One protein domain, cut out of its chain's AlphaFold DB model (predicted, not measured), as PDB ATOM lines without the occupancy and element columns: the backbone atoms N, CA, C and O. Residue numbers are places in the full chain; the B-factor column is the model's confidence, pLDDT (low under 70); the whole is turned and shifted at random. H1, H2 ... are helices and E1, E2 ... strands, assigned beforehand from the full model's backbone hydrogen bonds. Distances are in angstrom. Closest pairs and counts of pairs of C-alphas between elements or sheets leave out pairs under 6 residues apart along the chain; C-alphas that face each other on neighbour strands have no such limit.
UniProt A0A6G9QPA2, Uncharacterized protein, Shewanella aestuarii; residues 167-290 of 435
ATOM      1  N   ASP A 167      59.290 -39.807 -39.186       95.62
ATOM      2  CA  ASP A 167      59.569 -40.199 -40.568       95.62
ATOM      3  C   ASP A 167      58.506 -39.629 -41.528       95.62
ATOM      4  O   ASP A 167      58.852 -39.001 -42.532       95.62
ATOM      5  N   ALA A 168      57.214 -39.728 -41.184       94.00
ATOM      6  CA  ALA A 168      56.134 -39.134 -41.980       94.00
ATOM      7  C   ALA A 168      56.232 -37.600 -42.058       94.00
ATOM      8  O   ALA A 168      56.014 -37.000 -43.113       94.00
ATOM      9  N   ARG A 169      56.610 -36.954 -40.951       91.50
ATOM     10  CA  ARG A 169      56.846 -35.507 -40.876       91.50
ATOM     11  C   ARG A 169      58.000 -35.076 -41.779       91.50
ATOM     12  O   ARG A 169      57.873 -34.090 -42.502       91.50
ATOM     13  N   ASN A 170      59.107 -35.815 -41.766       93.06
ATOM     14  CA  ASN A 170      60.256 -35.542 -42.627       93.06
ATOM     15  C   ASN A 170      59.905 -35.732 -44.109       93.06
ATOM     16  O   ASN A 170      60.235 -34.864 -44.915       93.06
ATOM     17  N   ALA A 171      59.158 -36.786 -44.450       94.38
ATOM     18  CA  ALA A 171      58.671 -37.016 -45.810       94.38
ATOM     19  C   ALA A 171      57.747 -35.885 -46.300       94.38
ATOM     20  O   ALA A 171      57.845 -35.454 -47.448       94.38
ATOM     21  N   ALA A 172      56.888 -35.343 -45.427       91.19
ATOM     22  CA  ALA A 172      56.079 -34.170 -45.753       91.19
ATOM     23  C   ALA A 172      56.951 -32.938 -46.044       91.19
ATOM     24  O   ALA A 172      56.734 -32.250 -47.039       91.19
ATOM     25  N   ILE A 173      57.975 -32.679 -45.225       90.62
ATOM     26  CA  ILE A 173      58.919 -31.569 -45.440       90.62
ATOM     27  C   ILE A 173      59.693 -31.744 -46.754       90.62
ATOM     28  O   ILE A 173      59.879 -30.779 -47.497       90.62
ATOM     29  N   GLU A 174      60.126 -32.962 -47.065       93.69
ATOM     30  CA  GLU A 174      60.821 -33.271 -48.311       93.69
ATOM     31  C   GLU A 174      59.906 -33.087 -49.531       93.69
ATOM     32  O   GLU A 174      60.290 -32.414 -50.489       93.69
ATOM     33  N   SER A 175      58.661 -33.568 -49.466       92.94
ATOM     34  CA  SER A 175      57.664 -33.384 -50.530       92.94
ATOM     35  C   SER A 175      57.387 -31.904 -50.823       92.94
ATOM     36  O   SER A 175      57.209 -31.513 -51.979       92.94
ATOM     37  N   LEU A 176      57.410 -31.051 -49.795       90.19
ATOM     38  CA  LEU A 176      57.300 -29.598 -49.945       90.19
ATOM     39  C   LEU A 176      58.525 -28.984 -50.627       90.19
ATOM     40  O   LEU A 176      58.385 -28.104 -51.479       90.19
ATOM     41  N   SER A 177      59.726 -29.468 -50.308       90.12
ATOM     42  CA  SER A 177      60.947 -28.975 -50.951       90.12
ATOM     43  C   SER A 177      60.955 -29.210 -52.469       90.12
ATOM     44  O   SER A 177      61.439 -28.352 -53.207       90.12
ATOM     45  N   GLN A 178      60.326 -30.294 -52.949       91.56
ATOM     46  CA  GLN A 178      60.225 -30.629 -54.378       91.56
ATOM     47  C   GLN A 178      59.422 -29.601 -55.193       91.56
ATOM     48  O   GLN A 178      59.674 -29.430 -56.381       91.56
ATOM     49  N   VAL A 179      58.492 -28.879 -54.560       89.38
ATOM     50  CA  VAL A 179      57.710 -27.793 -55.189       89.38
ATOM     51  C   VAL A 179      58.252 -26.400 -54.839       89.38
ATOM     52  O   VAL A 179      57.567 -25.383 -54.978       89.38
ATOM     53  N   GLY A 180      59.504 -26.332 -54.376       85.75
ATOM     54  CA  GLY A 180      60.197 -25.085 -54.058       85.75
ATOM     55  C   GLY A 180      59.716 -24.410 -52.770       85.75
ATOM     56  O   GLY A 180      59.889 -23.199 -52.618       85.75
ATOM     57  N   ILE A 181      59.101 -25.159 -51.849       86.19
ATOM     58  CA  ILE A 181      58.712 -24.675 -50.521       86.19
ATOM     59  C   ILE A 181      59.824 -25.053 -49.534       86.19
ATOM     60  O   ILE A 181      59.936 -26.189 -49.078       86.19
ATOM     61  N   GLY A 182      60.695 -24.088 -49.235       81.38
ATOM     62  CA  GLY A 182      61.880 -24.296 -48.400       81.38
ATOM     63  C   GLY A 182      61.621 -24.284 -46.888       81.38
ATOM     64  O   GLY A 182      60.535 -23.955 -46.406       81.38
ATOM     65  N   ARG A 183      62.678 -24.570 -46.112       79.38
ATOM     66  CA  ARG A 183      62.653 -24.619 -44.632       79.38
ATOM     67  C   ARG A 183      62.242 -23.312 -43.947       79.38
ATOM     68  O   ARG A 183      61.792 -23.339 -42.807       79.38
ATOM     69  N   SER A 184      62.409 -22.176 -44.620       77.19
ATOM     70  CA  SER A 184      62.007 -20.858 -44.122       77.19
ATOM     71  C   SER A 184      60.506 -20.585 -44.258       77.19
ATOM     72  O   SER A 184      60.028 -19.643 -43.620       77.19
ATOM     73  N   SER A 185      59.774 -21.393 -45.036       80.56
ATOM     74  CA  SER A 185      58.322 -21.266 -45.189       80.56
ATOM     75  C   SER A 185      57.603 -21.529 -43.871       80.56
ATOM     76  O   SER A 185      58.034 -22.349 -43.048       80.56
ATOM     77  N   ASP A 186      56.472 -20.859 -43.671       77.31
ATOM     78  CA  ASP A 186      55.687 -21.057 -42.453       77.31
ATOM     79  C   ASP A 186      55.025 -22.441 -42.422       77.31
ATOM     80  O   ASP A 186      54.749 -22.969 -41.339       77.31
ATOM     81  N   LEU A 187      54.863 -23.069 -43.594       78.44
ATOM     82  CA  LEU A 187      54.408 -24.449 -43.745       78.44
ATOM     83  C   LEU A 187      55.410 -25.440 -43.133       78.44
ATOM     84  O   LEU A 187      55.053 -26.229 -42.258       78.44
ATOM     85  N   VAL A 188      56.687 -25.351 -43.523       83.19
ATOM     86  CA  VAL A 188      57.748 -26.229 -42.999       83.19
ATOM     87  C   VAL A 188      58.046 -25.918 -41.530       83.19
ATOM     88  O   VAL A 188      58.218 -26.836 -40.724       83.19
ATOM     89  N   LYS A 189      58.026 -24.638 -41.127       80.56
ATOM     90  CA  LYS A 189      58.100 -24.241 -39.706       80.56
ATOM     91  C   LYS A 189      56.928 -24.778 -38.883       80.56
ATOM     92  O   LYS A 189      57.065 -24.982 -37.680       80.56
ATOM     93  N   GLY A 190      55.761 -24.944 -39.504       77.69
ATOM     94  CA  GLY A 190      54.586 -25.528 -38.873       77.69
ATOM     95  C   GLY A 190      54.762 -27.019 -38.618       77.69
ATOM     96  O   GLY A 190      54.553 -27.461 -37.495       77.69
ATOM     97  N   LEU A 191      55.236 -27.755 -39.625       81.06
ATOM     98  CA  LEU A 191      55.518 -29.188 -39.519       81.06
ATOM     99  C   LEU A 191      56.667 -29.510 -38.557       81.06
ATOM    100  O   LEU A 191      56.671 -30.575 -37.962       81.06
ATOM    101  N   THR A 192      57.632 -28.613 -38.373       79.81
ATOM    102  CA  THR A 192      58.775 -28.835 -37.461       79.81
ATOM    103  C   THR A 192      58.471 -28.546 -35.991       79.81
ATOM    104  O   THR A 192      59.283 -28.878 -35.130       79.81
ATOM    105  N   LYS A 193      57.329 -27.927 -35.673       74.88
ATOM    106  CA  LYS A 193      56.958 -27.552 -34.303       74.88
ATOM    107  C   LYS A 193      55.887 -28.494 -33.765       74.88
ATOM    108  O   LYS A 193      54.718 -28.346 -34.105       74.88
ATOM    109  N   ASP A 194      56.266 -29.390 -32.855       66.25
ATOM    110  CA  ASP A 194      55.361 -30.411 -32.301       66.25
ATOM    111  C   ASP A 194      54.084 -29.811 -31.675       66.25
ATOM    112  O   ASP A 194      52.991 -30.322 -31.891       66.25
ATOM    113  N   TRP A 195      54.176 -28.653 -31.008       61.59
ATOM    114  CA  TRP A 195      53.022 -27.960 -30.404       61.59
ATOM    115  C   TRP A 195      52.000 -27.406 -31.410       61.59
ATOM    116  O   TRP A 195      50.910 -26.981 -31.018       61.59
ATOM    117  N   LYS A 196      52.340 -27.352 -32.705       65.12
ATOM    118  CA  LYS A 196      51.397 -26.929 -33.744       65.12
ATOM    119  C   LYS A 196      50.456 -28.047 -34.175       65.12
ATOM    120  O   LYS A 196      49.391 -27.718 -34.692       65.12
ATOM    121  N   PHE A 197      50.800 -29.311 -33.929       72.81
ATOM    122  CA  PHE A 197      49.876 -30.428 -34.091       72.81
ATOM    123  C   PHE A 197      48.905 -30.421 -32.914       72.81
ATOM    124  O   PHE A 197      49.241 -30.795 -31.794       72.81
ATOM    125  N   ARG A 198      47.687 -29.947 -33.160       73.06
ATOM    126  CA  ARG A 198      46.609 -29.997 -32.178       73.06
ATOM    127  C   ARG A 198      45.760 -31.219 -32.457       73.06
ATOM    128  O   ARG A 198      45.133 -31.279 -33.515       73.06
ATOM    129  N   VAL A 199      45.760 -32.156 -31.516       77.38
ATOM    130  CA  VAL A 199      44.881 -33.325 -31.519       77.38
ATOM    131  C   VAL A 199      43.658 -33.008 -30.667       77.38
ATOM    132  O   VAL A 199      43.785 -32.476 -29.564       77.38
ATOM    133  N   TYR A 200      42.479 -33.309 -31.193       81.12
ATOM    134  CA  TYR A 200      41.204 -33.135 -30.511       81.12
ATOM    135  C   TYR A 200      40.410 -34.434 -30.589       81.12
ATOM    136  O   TYR A 200      40.408 -35.075 -31.642       81.12
ATOM    137  N   SER A 201      39.689 -34.748 -29.515       82.00
ATOM    138  CA  SER A 201      38.731 -35.853 -29.457       82.00
ATOM    139  C   SER A 201      37.312 -35.323 -29.268       82.00
ATOM    140  O   SER A 201      37.088 -34.344 -28.552       82.00
ATOM    141  N   TYR A 202      36.348 -35.982 -29.903       83.50
ATOM    142  CA  TYR A 202      34.918 -35.690 -29.817       83.50
ATOM    143  C   TYR A 202      34.164 -36.972 -29.476       83.50
ATOM    144  O   TYR A 202      34.462 -38.012 -30.056       83.50
ATOM    145  N   ASN A 203      33.142 -36.904 -28.617       85.75
ATOM    146  CA  ASN A 203      32.288 -38.064 -28.344       85.75
ATOM    147  C   ASN A 203      31.655 -38.579 -29.642       85.75
ATOM    148  O   ASN A 203      31.007 -37.825 -30.377       85.75
ATOM    149  N   TYR A 204      31.836 -39.866 -29.921       86.25
ATOM    150  CA  TYR A 204      31.322 -40.498 -31.124       86.25
ATOM    151  C   TYR A 204      29.792 -40.585 -31.078       86.25
ATOM    152  O   TYR A 204      29.184 -41.022 -30.105       86.25
ATOM    153  N   SER A 205      29.158 -40.186 -32.177       86.25
ATOM    154  CA  SER A 205      27.753 -40.469 -32.464       86.25
ATOM    155  C   SER A 205      27.593 -40.656 -33.967       86.25
ATOM    156  O   SER A 205      28.356 -40.082 -34.749       86.25
ATOM    157  N   GLU A 206      26.566 -41.387 -34.399       84.00
ATOM    158  CA  GLU A 206      26.255 -41.544 -35.831       84.00
ATOM    159  C   GLU A 206      26.058 -40.202 -36.555       84.00
ATOM    160  O   GLU A 206      26.260 -40.090 -37.762       84.00
ATOM    161  N   LYS A 207      25.686 -39.149 -35.819       83.56
ATOM    162  CA  LYS A 207      25.555 -37.791 -36.353       83.56
ATOM    163  C   LYS A 207      26.909 -37.138 -36.656       83.56
ATOM    164  O   LYS A 207      26.992 -36.275 -37.528       83.56
ATOM    165  N   ILE A 208      27.953 -37.498 -35.911       83.06
ATOM    166  CA  ILE A 208      29.300 -36.924 -36.019       83.06
ATOM    167  C   ILE A 208      30.157 -37.734 -37.003       83.06
ATOM    168  O   ILE A 208      30.978 -37.139 -37.689       83.06
ATOM    169  N   SER A 209      29.905 -39.037 -37.180       82.06
ATOM    170  CA  SER A 209      30.665 -39.906 -38.101       82.06
ATOM    171  C   SER A 209      30.632 -39.482 -39.575       82.06
ATOM    172  O   SER A 209      31.499 -39.875 -40.347       82.06
ATOM    173  N   LYS A 210      29.650 -38.664 -39.971       83.00
ATOM    174  CA  LYS A 210      29.532 -38.115 -41.332       83.00
ATOM    175  C   LYS A 210      30.265 -36.783 -41.530       83.00
ATOM    176  O   LYS A 210      30.223 -36.246 -42.631       83.00
ATOM    177  N   LYS A 211      30.875 -36.217 -40.483       84.00
ATOM    178  CA  LYS A 211      31.562 -34.920 -40.541       84.00
ATOM    179  C   LYS A 211      33.058 -35.096 -40.790       84.00
ATOM    180  O   LYS A 211      33.702 -35.943 -40.179       84.00
ATOM    181  N   SER A 212      33.623 -34.227 -41.618       84.75
ATOM    182  CA  SER A 212      35.070 -34.062 -41.783       84.75
ATOM    183  C   SER A 212      35.713 -33.401 -40.555       84.75
ATOM    184  O   SER A 212      35.066 -32.640 -39.830       84.75
ATOM    185  N   CYS A 213      37.024 -33.589 -40.356       81.56
ATOM    186  CA  CYS A 213      37.755 -32.926 -39.266       81.56
ATOM    187  C   CYS A 213      37.650 -31.393 -39.303       81.56
ATOM    188  O   CYS A 213      37.628 -30.738 -38.258       81.56
ATOM    189  N   ARG A 214      37.500 -30.808 -40.497       82.38
ATOM    190  CA  ARG A 214      37.241 -29.375 -40.665       82.38
ATOM    191  C   ARG A 214      35.889 -28.961 -40.088       82.38
ATOM    192  O   ARG A 214      35.799 -27.950 -39.394       82.38
ATOM    193  N   GLU A 215      34.838 -29.717 -40.384       80.69
ATOM    194  CA  GLU A 215      33.483 -29.439 -39.892       80.69
ATOM    195  C   GLU A 215      33.370 -29.633 -38.381       80.69
ATOM    196  O   GLU A 215      32.628 -28.900 -37.724       80.69
ATOM    197  N   LEU A 216      34.132 -30.578 -37.824       78.75
ATOM    198  CA  LEU A 216      34.228 -30.789 -36.382       78.75
ATOM    199  C   LEU A 216      34.900 -29.606 -35.680       78.75
ATOM    200  O   LEU A 216      34.330 -29.064 -34.738       78.75
ATOM    201  N   ASN A 217      36.041 -29.138 -36.189       77.19
ATOM    202  CA  ASN A 217      36.773 -28.013 -35.599       77.19
ATOM    203  C   ASN A 217      36.025 -26.665 -35.709       77.19
ATOM    204  O   ASN A 217      36.059 -25.837 -34.795       77.19
ATOM    205  N   ASN A 218      35.322 -26.432 -36.823       74.56
ATOM    206  CA  ASN A 218      34.532 -25.211 -37.031       74.56
ATOM    207  C   ASN A 218      33.327 -25.104 -36.086       74.56
ATOM    208  O   ASN A 218      32.855 -23.997 -35.830       74.56
ATOM    209  N   ALA A 219      32.819 -26.233 -35.582       63.97
ATOM    210  CA  ALA A 219      31.715 -26.243 -34.628       63.97
ATOM    211  C   ALA A 219      32.124 -25.714 -33.239       63.97
ATOM    212  O   ALA A 219      31.253 -25.307 -32.475       63.97
ATOM    213  N   THR A 220      33.422 -25.701 -32.918       57.16
ATOM    214  CA  THR A 220      33.946 -25.422 -31.569       57.16
ATOM    215  C   THR A 220      34.751 -24.130 -31.438       57.16
ATOM    216  O   THR A 220      34.810 -23.595 -30.337       57.16
ATOM    217  N   SER A 221      35.379 -23.607 -32.500       56.22
ATOM    218  CA  SER A 221      36.446 -22.591 -32.341       56.22
ATOM    219  C   SER A 221      36.175 -21.183 -32.892       56.22
ATOM    220  O   SER A 221      37.009 -20.301 -32.704       56.22
ATOM    221  N   GLY A 222      35.008 -20.907 -33.484       56.09
ATOM    222  CA  GLY A 222      34.723 -19.586 -34.062       56.09
ATOM    223  C   GLY A 222      35.568 -19.289 -35.313       56.09
ATOM    224  O   GLY A 222      36.675 -19.786 -35.503       56.09
ATOM    225  N   LYS A 223      35.009 -18.519 -36.251       52.97
ATOM    226  CA  LYS A 223      35.642 -18.275 -37.556       52.97
ATOM    227  C   LYS A 223      36.874 -17.374 -37.405       52.97
ATOM    228  O   LYS A 223      36.720 -16.188 -37.134       52.97
ATOM    229  N   THR A 224      38.060 -17.894 -37.717       50.12
ATOM    230  CA  THR A 224      39.235 -17.060 -38.028       50.12
ATOM    231  C   THR A 224      39.963 -17.566 -39.275       50.12
ATOM    232  O   THR A 224      40.084 -18.769 -39.497       50.12
ATOM    233  N   LEU A 225      40.384 -16.618 -40.119       51.03
ATOM    234  CA  LEU A 225      41.065 -16.816 -41.402       51.03
ATOM    235  C   LEU A 225      42.532 -17.232 -41.190       51.03
ATOM    236  O   LEU A 225      43.412 -16.390 -41.046       51.03
ATOM    237  N   THR A 226      42.788 -18.537 -41.222       59.03
ATOM    238  CA  THR A 226      44.122 -19.156 -41.343       59.03
ATOM    239  C   THR A 226      44.037 -20.382 -42.262       59.03
ATOM    240  O   THR A 226      42.951 -20.938 -42.437       59.03
ATOM    241  N   HIS A 227      45.128 -20.802 -42.917       67.25
ATOM    242  CA  HIS A 227      45.129 -22.079 -43.640       67.25
ATOM    243  C   HIS A 227      45.284 -23.194 -42.607       67.25
ATOM    244  O   HIS A 227      46.287 -23.267 -41.893       67.25
ATOM    245  N   HIS A 228      44.260 -24.038 -42.512       75.00
ATOM    246  CA  HIS A 228      44.249 -25.208 -41.646       75.00
ATOM    247  C   HIS A 228      44.374 -26.456 -42.501       75.00
ATOM    248  O   HIS A 228      43.564 -26.674 -43.405       75.00
ATOM    249  N   PHE A 229      45.359 -27.277 -42.167       78.94
ATOM    250  CA  PHE A 229      45.450 -28.638 -42.665       78.94
ATOM    251  C   PHE A 229      44.828 -29.555 -41.628       78.94
ATOM    252  O   PHE A 229      44.984 -29.334 -40.423       78.94
ATOM    253  N   TYR A 230      44.100 -30.549 -42.111       82.62
ATOM    254  CA  TYR A 230      43.353 -31.478 -41.284       82.62
ATOM    255  C   TYR A 230      43.778 -32.894 -41.629       82.62
ATOM    256  O   TYR A 230      44.036 -33.202 -42.790       82.62
ATOM    257  N   SER A 231      43.852 -33.725 -40.603       84.62
ATOM    258  CA  SER A 231      43.885 -35.168 -40.761       84.62
ATOM    259  C   SER A 231      42.563 -35.688 -41.318       84.62
ATOM    260  O   SER A 231      41.545 -34.981 -41.334       84.62
ATOM    261  N   ASP A 232      42.556 -36.975 -41.630       84.44
ATOM    262  CA  ASP A 232      41.308 -37.718 -41.716       84.44
ATOM    263  C   ASP A 232      40.697 -37.881 -40.318       84.44
ATOM    264  O   ASP A 232      41.396 -37.837 -39.297       84.44
ATOM    265  N   ALA A 233      39.374 -38.037 -40.264       83.38
ATOM    266  CA  ALA A 233      38.696 -38.373 -39.020       83.38
ATOM    267  C   ALA A 233      38.972 -39.843 -38.693       83.38
ATOM    268  O   ALA A 233      38.693 -40.725 -39.504       83.38
ATOM    269  N   SER A 234      39.507 -40.100 -37.503       82.50
ATOM    270  CA  SER A 234      39.756 -41.453 -37.010       82.50
ATOM    271  C   SER A 234      38.783 -41.775 -35.884       82.50
ATOM    272  O   SER A 234      38.566 -40.942 -35.007       82.50
ATOM    273  N   ILE A 235      38.177 -42.959 -35.914       82.25
ATOM    274  CA  ILE A 235      37.292 -43.446 -34.853       82.25
ATOM    275  C   ILE A 235      38.094 -44.445 -34.023       82.25
ATOM    276  O   ILE A 235      38.746 -45.325 -34.589       82.25
ATOM    277  N   ASP A 236      38.052 -44.314 -32.702       78.06
ATOM    278  CA  ASP A 236      38.684 -45.283 -31.809       78.06
ATOM    279  C   ASP A 236      38.062 -46.690 -31.953       78.06
ATOM    280  O   ASP A 236      36.947 -46.872 -32.451       78.06
ATOM    281  N   ALA A 237      38.774 -47.722 -31.493       75.81
ATOM    282  CA  ALA A 237      38.344 -49.113 -31.668       75.81
ATOM    283  C   ALA A 237      36.959 -49.414 -31.055       75.81
ATOM    284  O   ALA A 237      36.217 -50.247 -31.577       75.81
ATOM    285  N   ASN A 238      36.592 -48.707 -29.984       78.94
ATOM    286  CA  ASN A 238      35.331 -48.900 -29.273       78.94
ATOM    287  C   ASN A 238      34.182 -48.039 -29.823       78.94
ATOM    288  O   ASN A 238      33.066 -48.132 -29.313       78.94
ATOM    289  N   LYS A 239      34.426 -47.223 -30.860       82.75
ATOM    290  CA  LYS A 239      33.459 -46.267 -31.426       82.75
ATOM    291  C   LYS A 239      32.877 -45.326 -30.370       82.75
ATOM    292  O   LYS A 239      31.681 -45.038 -30.370       82.75
ATOM    293  N   THR A 240      33.723 -44.865 -29.461       84.25
ATOM    294  CA  THR A 240      33.379 -43.915 -28.403       84.25
ATOM    295  C   THR A 240      33.920 -42.518 -28.666       84.25
ATOM    296  O   THR A 240      33.312 -41.546 -28.217       84.25
ATOM    297  N   GLU A 241      34.971 -42.383 -29.475       84.81
ATOM    298  CA  GLU A 241      35.603 -41.103 -29.786       84.81
ATOM    299  C   GLU A 241      35.961 -40.968 -31.273       84.81
ATOM    300  O   GLU A 241      36.399 -41.914 -31.926       84.81
ATOM    301  N   ILE A 242      35.804 -39.752 -31.806       85.00
ATOM    302  CA  ILE A 242      36.385 -39.322 -33.083       85.00
ATOM    303  C   ILE A 242      37.569 -38.420 -32.779       85.00
ATOM    304  O   ILE A 242      37.402 -37.384 -32.139       85.00
ATOM    305  N   SER A 243      38.742 -38.789 -33.276       84.81
ATOM    306  CA  SER A 243      39.982 -38.033 -33.144       84.81
ATOM    307  C   SER A 243      40.366 -37.344 -34.449       84.81
ATOM    308  O   SER A 243      40.265 -37.921 -35.532       84.81
ATOM    309  N   CYS A 244      40.845 -36.108 -34.327       84.31
ATOM    310  CA  CYS A 244      41.317 -35.284 -35.433       84.31
ATOM    311  C   CYS A 244      42.600 -34.555 -35.046       84.31
ATOM    312  O   CYS A 244      42.705 -34.047 -33.931       84.31
ATOM    313  N   ALA A 245      43.524 -34.406 -35.990       82.62
ATOM    314  CA  ALA A 245      44.640 -33.481 -35.886       82.62
ATOM    315  C   ALA A 245      44.467 -32.324 -36.857       82.62
ATOM    316  O   ALA A 245      43.971 -32.462 -37.976       82.62
ATOM    317  N   SER A 246      44.938 -31.164 -36.428       81.19
ATOM    318  CA  SER A 246      45.141 -30.032 -37.318       81.19
ATOM    319  C   SER A 246      46.424 -29.314 -36.955       81.19
ATOM    320  O   SER A 246      46.842 -29.339 -35.797       81.19
ATOM    321  N   PHE A 247      47.003 -28.607 -37.914       77.31
ATOM    322  CA  PHE A 247      47.978 -27.573 -37.601       77.31
ATOM    323  C   PHE A 247      47.707 -26.312 -38.415       77.31
ATOM    324  O   PHE A 247      47.126 -26.353 -39.502       77.31
ATOM    325  N   ILE A 248      48.084 -25.179 -37.823       71.62
ATOM    326  CA  ILE A 248      47.708 -23.845 -38.294       71.62
ATOM    327  C   ILE A 248      48.939 -23.118 -38.830       71.62
ATOM    328  O   ILE A 248      49.969 -22.995 -38.146       71.62
ATOM    329  N   VAL A 249      48.792 -22.565 -40.030       68.62
ATOM    330  CA  VAL A 249      49.792 -21.710 -40.669       68.62
ATOM    331  C   VAL A 249      49.171 -20.328 -40.908       68.62
ATOM    332  O   VAL A 249      48.082 -20.223 -41.474       68.62
ATOM    333  N   SER A 250      49.820 -19.269 -40.407       57.62
ATOM    334  CA  SER A 250      49.374 -17.883 -40.613       57.62
ATOM    335  C   SER A 250      49.894 -17.334 -41.936       57.62
ATOM    336  O   SER A 250      50.985 -17.685 -42.370       57.62
ATOM    337  N   PHE A 251      49.104 -16.476 -42.572       54.53
ATOM    338  CA  PHE A 251      49.309 -16.040 -43.945       54.53
ATOM    339  C   PHE A 251      50.261 -14.852 -44.102       54.53
ATOM    340  O   PHE A 251      49.932 -13.731 -43.727       54.53
ATOM    341  N   SER A 252      51.334 -15.085 -44.851       51.34
ATOM    342  CA  SER A 252      51.687 -14.271 -46.025       51.34
ATOM    343  C   SER A 252      52.243 -15.138 -47.170       51.34
ATOM    344  O   SER A 252      52.917 -14.637 -48.065       51.34
ATOM    345  N   ASP A 253      52.017 -16.456 -47.125       54.47
ATOM    346  CA  ASP A 253      52.815 -17.431 -47.870       54.47
ATOM    347  C   ASP A 253      52.101 -17.866 -49.168       54.47
ATOM    348  O   ASP A 253      51.156 -18.655 -49.144       54.47
ATOM    349  N   SER A 254      52.573 -17.388 -50.328       62.00
ATOM    350  CA  SER A 254      52.145 -17.829 -51.675       62.00
ATOM    351  C   SER A 254      52.479 -19.304 -51.972       62.00
ATOM    352  O   SER A 254      52.323 -19.784 -53.090       62.00
ATOM    353  N   SER A 255      53.005 -20.025 -50.985       65.94
ATOM    354  CA  SER A 255      53.412 -21.426 -51.059       65.94
ATOM    355  C   SER A 255      52.234 -22.395 -51.170       65.94
ATOM    356  O   SER A 255      52.378 -23.454 -51.773       65.94
ATOM    357  N   VAL A 256      51.052 -22.049 -50.645       69.38
ATOM    358  CA  VAL A 256      49.891 -22.963 -50.644       69.38
ATOM    359  C   VAL A 256      49.337 -23.208 -52.049       69.38
ATOM    360  O   VAL A 256      48.899 -24.316 -52.344       69.38
ATOM    361  N   SER A 257      49.436 -22.233 -52.959       72.19
ATOM    362  CA  SER A 257      49.031 -22.413 -54.361       72.19
ATOM    363  C   SER A 257      49.944 -23.360 -55.149       72.19
ATOM    364  O   SER A 257      49.622 -23.699 -56.283       72.19
ATOM    365  N   LYS A 258      51.085 -23.770 -54.578       78.38
ATOM    366  CA  LYS A 258      52.022 -24.737 -55.172       78.38
ATOM    367  C   LYS A 258      51.782 -26.174 -54.697       78.38
ATOM    368  O   LYS A 258      52.493 -27.075 -55.132       78.38
ATOM    369  N   LEU A 259      50.836 -26.393 -53.781       82.31
ATOM    370  CA  LEU A 259      50.558 -27.721 -53.243       82.31
ATOM    371  C   LEU A 259      49.747 -28.537 -54.249       82.31
ATOM    372  O   LEU A 259      48.608 -28.193 -54.561       82.31
ATOM    373  N   GLY A 260      50.337 -29.631 -54.723       85.25
ATOM    374  CA  GLY A 260      49.630 -30.675 -55.447       85.25
ATOM    375  C   GLY A 260      49.137 -31.778 -54.514       85.25
ATOM    376  O   GLY A 260      49.428 -31.803 -53.315       85.25
ATOM    377  N   GLU A 261      48.426 -32.738 -55.098       89.00
ATOM    378  CA  GLU A 261      47.952 -33.940 -54.411       89.00
ATOM    379  C   GLU A 261      49.068 -34.695 -53.652       89.00
ATOM    380  O   GLU A 261      48.839 -35.045 -52.494       89.00
ATOM    381  N   PRO A 262      50.302 -34.865 -54.182       91.31
ATOM    382  CA  PRO A 262      51.376 -35.531 -53.441       91.31
ATOM    383  C   PRO A 262      51.758 -34.819 -52.136       91.31
ATOM    384  O   PRO A 262      51.926 -35.473 -51.107       91.31
ATOM    385  N   GLN A 263      51.859 -33.484 -52.151       89.69
ATOM    386  CA  GLN A 263      52.202 -32.698 -50.961       89.69
ATOM    387  C   GLN A 263      51.074 -32.734 -49.935       89.69
ATOM    388  O   GLN A 263      51.331 -32.885 -48.741       89.69
ATOM    389  N   LEU A 264      49.825 -32.608 -50.395       85.81
ATOM    390  CA  LEU A 264      48.656 -32.698 -49.526       85.81
ATOM    391  C   LEU A 264      48.579 -34.077 -48.867       85.81
ATOM    392  O   LEU A 264      48.445 -34.145 -47.649       85.81
ATOM    393  N   ASN A 265      48.783 -35.157 -49.623       89.12
ATOM    394  CA  ASN A 265      48.801 -36.518 -49.090       89.12
ATOM    395  C   ASN A 265      49.935 -36.732 -48.078       89.12
ATOM    396  O   ASN A 265      49.715 -37.348 -47.036       89.12
ATOM    397  N   ALA A 266      51.132 -36.194 -48.332       90.62
ATOM    398  CA  ALA A 266      52.248 -36.295 -47.395       90.62
ATOM    399  C   ALA A 266      51.970 -35.536 -46.082       90.62
ATOM    400  O   ALA A 266      52.229 -36.062 -44.996       90.62
ATOM    401  N   ILE A 267      51.382 -34.336 -46.166       88.25
ATOM    402  CA  ILE A 267      50.947 -33.561 -44.994       88.25
ATOM    403  C   ILE A 267      49.853 -34.308 -44.219       88.25
ATOM    404  O   ILE A 267      49.949 -34.428 -42.996       88.25
ATOM    405  N   THR A 268      48.836 -34.826 -44.908       87.50
ATOM    406  CA  THR A 268      47.744 -35.590 -44.289       87.50
ATOM    407  C   THR A 268      48.272 -36.851 -43.610       87.50
ATOM    408  O   THR A 268      47.908 -37.125 -42.470       87.50
ATOM    409  N   ASN A 269      49.207 -37.576 -44.233       91.38
ATOM    410  CA  ASN A 269      49.847 -38.740 -43.622       91.38
ATOM    411  C   ASN A 269      50.617 -38.371 -42.340       91.38
ATOM    412  O   ASN A 269      50.470 -39.040 -41.317       91.38
ATOM    413  N   ALA A 270      51.391 -37.280 -42.356       90.44
ATOM    414  CA  ALA A 270      52.076 -36.789 -41.160       90.44
ATOM    415  C   ALA A 270      51.089 -36.419 -40.038       90.44
ATOM    416  O   ALA A 270      51.332 -36.736 -38.873       90.44
ATOM    417  N   LEU A 271      49.954 -35.799 -40.380       87.62
ATOM    418  CA  LEU A 271      48.882 -35.485 -39.431       87.62
ATOM    419  C   LEU A 271      48.225 -36.745 -38.858       87.62
ATOM    420  O   LEU A 271      48.044 -36.831 -37.645       87.62
ATOM    421  N   ASN A 272      47.925 -37.734 -39.697       88.19
ATOM    422  CA  ASN A 272      47.359 -39.012 -39.270       88.19
ATOM    423  C   ASN A 272      48.316 -39.741 -38.305       88.19
ATOM    424  O   ASN A 272      47.898 -40.200 -37.242       88.19
ATOM    425  N   LYS A 273      49.623 -39.775 -38.608       91.12
ATOM    426  CA  LYS A 273      50.640 -40.351 -37.711       91.12
ATOM    427  C   LYS A 273      50.810 -39.565 -36.407       91.12
ATOM    428  O   LYS A 273      51.056 -40.180 -35.371       91.12
ATOM    429  N   ALA A 274      50.626 -38.243 -36.419       87.81
ATOM    430  CA  ALA A 274      50.648 -37.428 -35.203       87.81
ATOM    431  C   ALA A 274      49.515 -37.801 -34.231       87.81
ATOM    432  O   ALA A 274      49.758 -37.910 -33.031       87.81
ATOM    433  N   ILE A 275      48.296 -38.037 -34.740       86.12
ATOM    434  CA  ILE A 275      47.149 -38.479 -33.919       86.12
ATOM    435  C   ILE A 275      47.461 -39.807 -33.255       86.12
ATOM    436  O   ILE A 275      47.311 -39.926 -32.044       86.12
ATOM    437  N   ILE A 276      47.913 -40.782 -34.047       87.88
ATOM    438  CA  ILE A 276      48.247 -42.123 -33.562       87.88
ATOM    439  C   ILE A 276      49.317 -42.021 -32.469       87.88
ATOM    440  O   ILE A 276      49.146 -42.563 -31.382       87.88
ATOM    441  N   ASN A 277      50.389 -41.260 -32.702       88.88
ATOM    442  CA  ASN A 277      51.456 -41.080 -31.717       88.88
ATOM    443  C   ASN A 277      50.958 -40.455 -30.401       88.88
ATOM    444  O   ASN A 277      51.361 -40.890 -29.325       88.88
ATOM    445  N   VAL A 278      50.070 -39.457 -30.458       84.75
ATOM    446  CA  VAL A 278      49.519 -38.822 -29.250       84.75
ATOM    447  C   VAL A 278      48.533 -39.748 -28.539       84.75
ATOM    448  O   VAL A 278      48.685 -39.997 -27.345       84.75
ATOM    449  N   ASN A 279      47.538 -40.275 -29.247       83.38
ATOM    450  CA  ASN A 279      46.461 -41.054 -28.644       83.38
ATOM    451  C   ASN A 279      46.954 -42.424 -28.176       83.38
ATOM    452  O   ASN A 279      46.886 -42.730 -26.983       83.38
ATOM    453  N   ASP A 280      47.518 -43.217 -29.083       87.50
ATOM    454  CA  ASP A 280      47.972 -44.571 -28.769       87.50
ATOM    455  C   ASP A 280      49.223 -44.519 -27.891       87.50
ATOM    456  O   ASP A 280      49.362 -45.308 -26.958       87.50
ATOM    457  N   GLY A 281      50.104 -43.533 -28.101       87.25
ATOM    458  CA  GLY A 281      51.252 -43.306 -27.225       87.25
ATOM    459  C   GLY A 281      50.840 -42.990 -25.784       87.25
ATOM    460  O   GLY A 281      51.445 -43.527 -24.852       87.25
ATOM    461  N   ASN A 282      49.793 -42.185 -25.568       86.12
ATOM    462  CA  ASN A 282      49.256 -41.925 -24.228       86.12
ATOM    463  C   ASN A 282      48.624 -43.179 -23.606       86.12
ATOM    464  O   ASN A 282      48.852 -43.448 -22.424       86.12
ATOM    465  N   GLN A 283      47.895 -43.980 -24.389       88.81
ATOM    466  CA  GLN A 283      47.343 -45.255 -23.915       88.81
ATOM    467  C   GLN A 283      48.448 -46.247 -23.533       88.81
ATOM    468  O   GLN A 283      48.378 -46.859 -22.471       88.81
ATOM    469  N   LEU A 284      49.521 -46.354 -24.324       92.31
ATOM    470  CA  LEU A 284      50.682 -47.192 -24.002       92.31
ATOM    471  C   LEU A 284      51.375 -46.745 -22.708       92.31
ATOM    472  O   LEU A 284      51.751 -47.587 -21.892       92.31
ATOM    473  N   VAL A 285      51.509 -45.431 -22.475       89.94
ATOM    474  CA  VAL A 285      52.029 -44.905 -21.197       89.94
ATOM    475  C   VAL A 285      51.123 -45.301 -20.038       89.94
ATOM    476  O   VAL A 285      51.629 -45.730 -18.999       89.94
ATOM    477  N   LYS A 286      49.802 -45.171 -20.204       91.69
ATOM    478  CA  LYS A 286      48.827 -45.552 -19.182       91.69
ATOM    479  C   LYS A 286      48.919 -47.045 -18.865       91.69
ATOM    480  O   LYS A 286      49.144 -47.388 -17.709       91.69
ATOM    481  N   LEU A 287      48.874 -47.909 -19.883       93.12
ATOM    482  CA  LEU A 287      49.022 -49.362 -19.743       93.12
ATOM    483  C   LEU A 287      50.328 -49.740 -19.037       93.12
ATOM    484  O   LEU A 287      50.324 -50.579 -18.145       93.12
ATOM    485  N   ARG A 288      51.443 -49.086 -19.377       93.00
ATOM    486  CA  ARG A 288      52.740 -49.331 -18.728       93.00
ATOM    487  C   ARG A 288      52.741 -48.915 -17.256       93.00
ATOM    488  O   ARG A 288      53.340 -49.599 -16.430       93.00
ATOM    489  N   ASN A 289      52.127 -47.780 -16.928       90.75
ATOM    490  CA  ASN A 289      52.062 -47.272 -15.556       90.75
ATOM    491  C   ASN A 289      51.060 -48.061 -14.693       90.75
ATOM    492  O   ASN A 289      51.232 -48.151 -13.482       90.75
ATOM    493  N   GLU A 290      50.025 -48.632 -15.310       94.31
ATOM    494  CA  GLU A 290      49.003 -49.454 -14.657       94.31
ATOM    495  C   GLU A 290      49.312 -50.956 -14.712       94.31
ATOM    496  O   GLU A 290      48.560 -51.734 -14.137       94.31
TER     497      GLU A 290
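What this domain is: This is residues 167 to 290 of the 435 residues of an uncharacterized protein of Shewanella aestuarii (UniProt A0A6G9QPA2). A small sheet of three strands has the long helix H4 slantwise over one face and the short helix H3 across the other. H1 packs beside the first part of H4 and beside H2, away from the sheet, while residues 281 to 290 of H4 stick out as an arm. The printed part has 124 residues, with four named helices and three named strands in the order H1, H2, E1, H3, E2, E3, H4. The sheet's order is E1, E3, E2, antiparallel throughout, and the class is mixed, helices and strands. The whole is compact, with a radius of gyration of the C-alphas of 15.4 A and spans of 45 by 34 by 22 A.

Where its parts are: H1, residues 167 to 178, begins at C-alpha 167 (59.569, -40.199, -40.568) and measures 16.8 A. H2 is residues 186 to 191, and E1 is residues 198 to 203, 16.9 A long. H3 is residues 213 to 221, and E2 is residues 227 to 230. E3, residues 241 to 249, measures 26.4 A and begins at C-alpha 241 (35.603, -41.103, -29.786). H4, residues 261 to 290, measures 42.7 A and ends at C-alpha 290 (49.003, -49.454, -14.657).

How they stand to each other: E3 is the inner strand, and its pairing is staggered: residues 241 to 246 pair with E1, residues 246 to 249 with E2. N 200 and O 244 are within hydrogen-bond range at 2.8 A. E2 and E3 form a hairpin, with N 249 and O 227 at 3.2 A. E1, H3 and E2 make a split strand-helix-strand unit, two strands running the same way with E3 between them; its crossover is right-handed. H4 is on the sheet at a height of 9.9 A; its closest C-alphas to E3 are Leu 271 and Ala 245, 5.9 A. H3 is on the opposite face at a height of 8.0 A, across E3 at 78 degrees on the local plane; the C-alphas of Cys 213 and Cys 244 are closest, 5.7 A. H2 is on the sheet too, with Leu 187 and Val 249 closest, their C-alphas 6.2 A apart. H1 and H2 form a helical hairpin and touch, with C-alphas 173 and 188 closest, 6.0 A. H1 touches residues 262 to 273 of H4 alone, at a shallow tilt of 17 degrees, opposite ways; C-alphas 172 and 266 are closest, 4.7 A. Every O i to N i+4 pair is within hydrogen-bond range in H1, H2 and H4, and 4 of 5 in H3.

The domain as a whole: The C-alphas of Ser 254 and Glu 290 are farthest apart, 48.8 A. The printed part has no cut, and the link from E3 to H4 is long. Residues 218 to 224, of which 218 to 221 belong to H3, stand free. The model's pLDDT is under 70 in residues 194 to 196, 219 to 227 and 249 to 256.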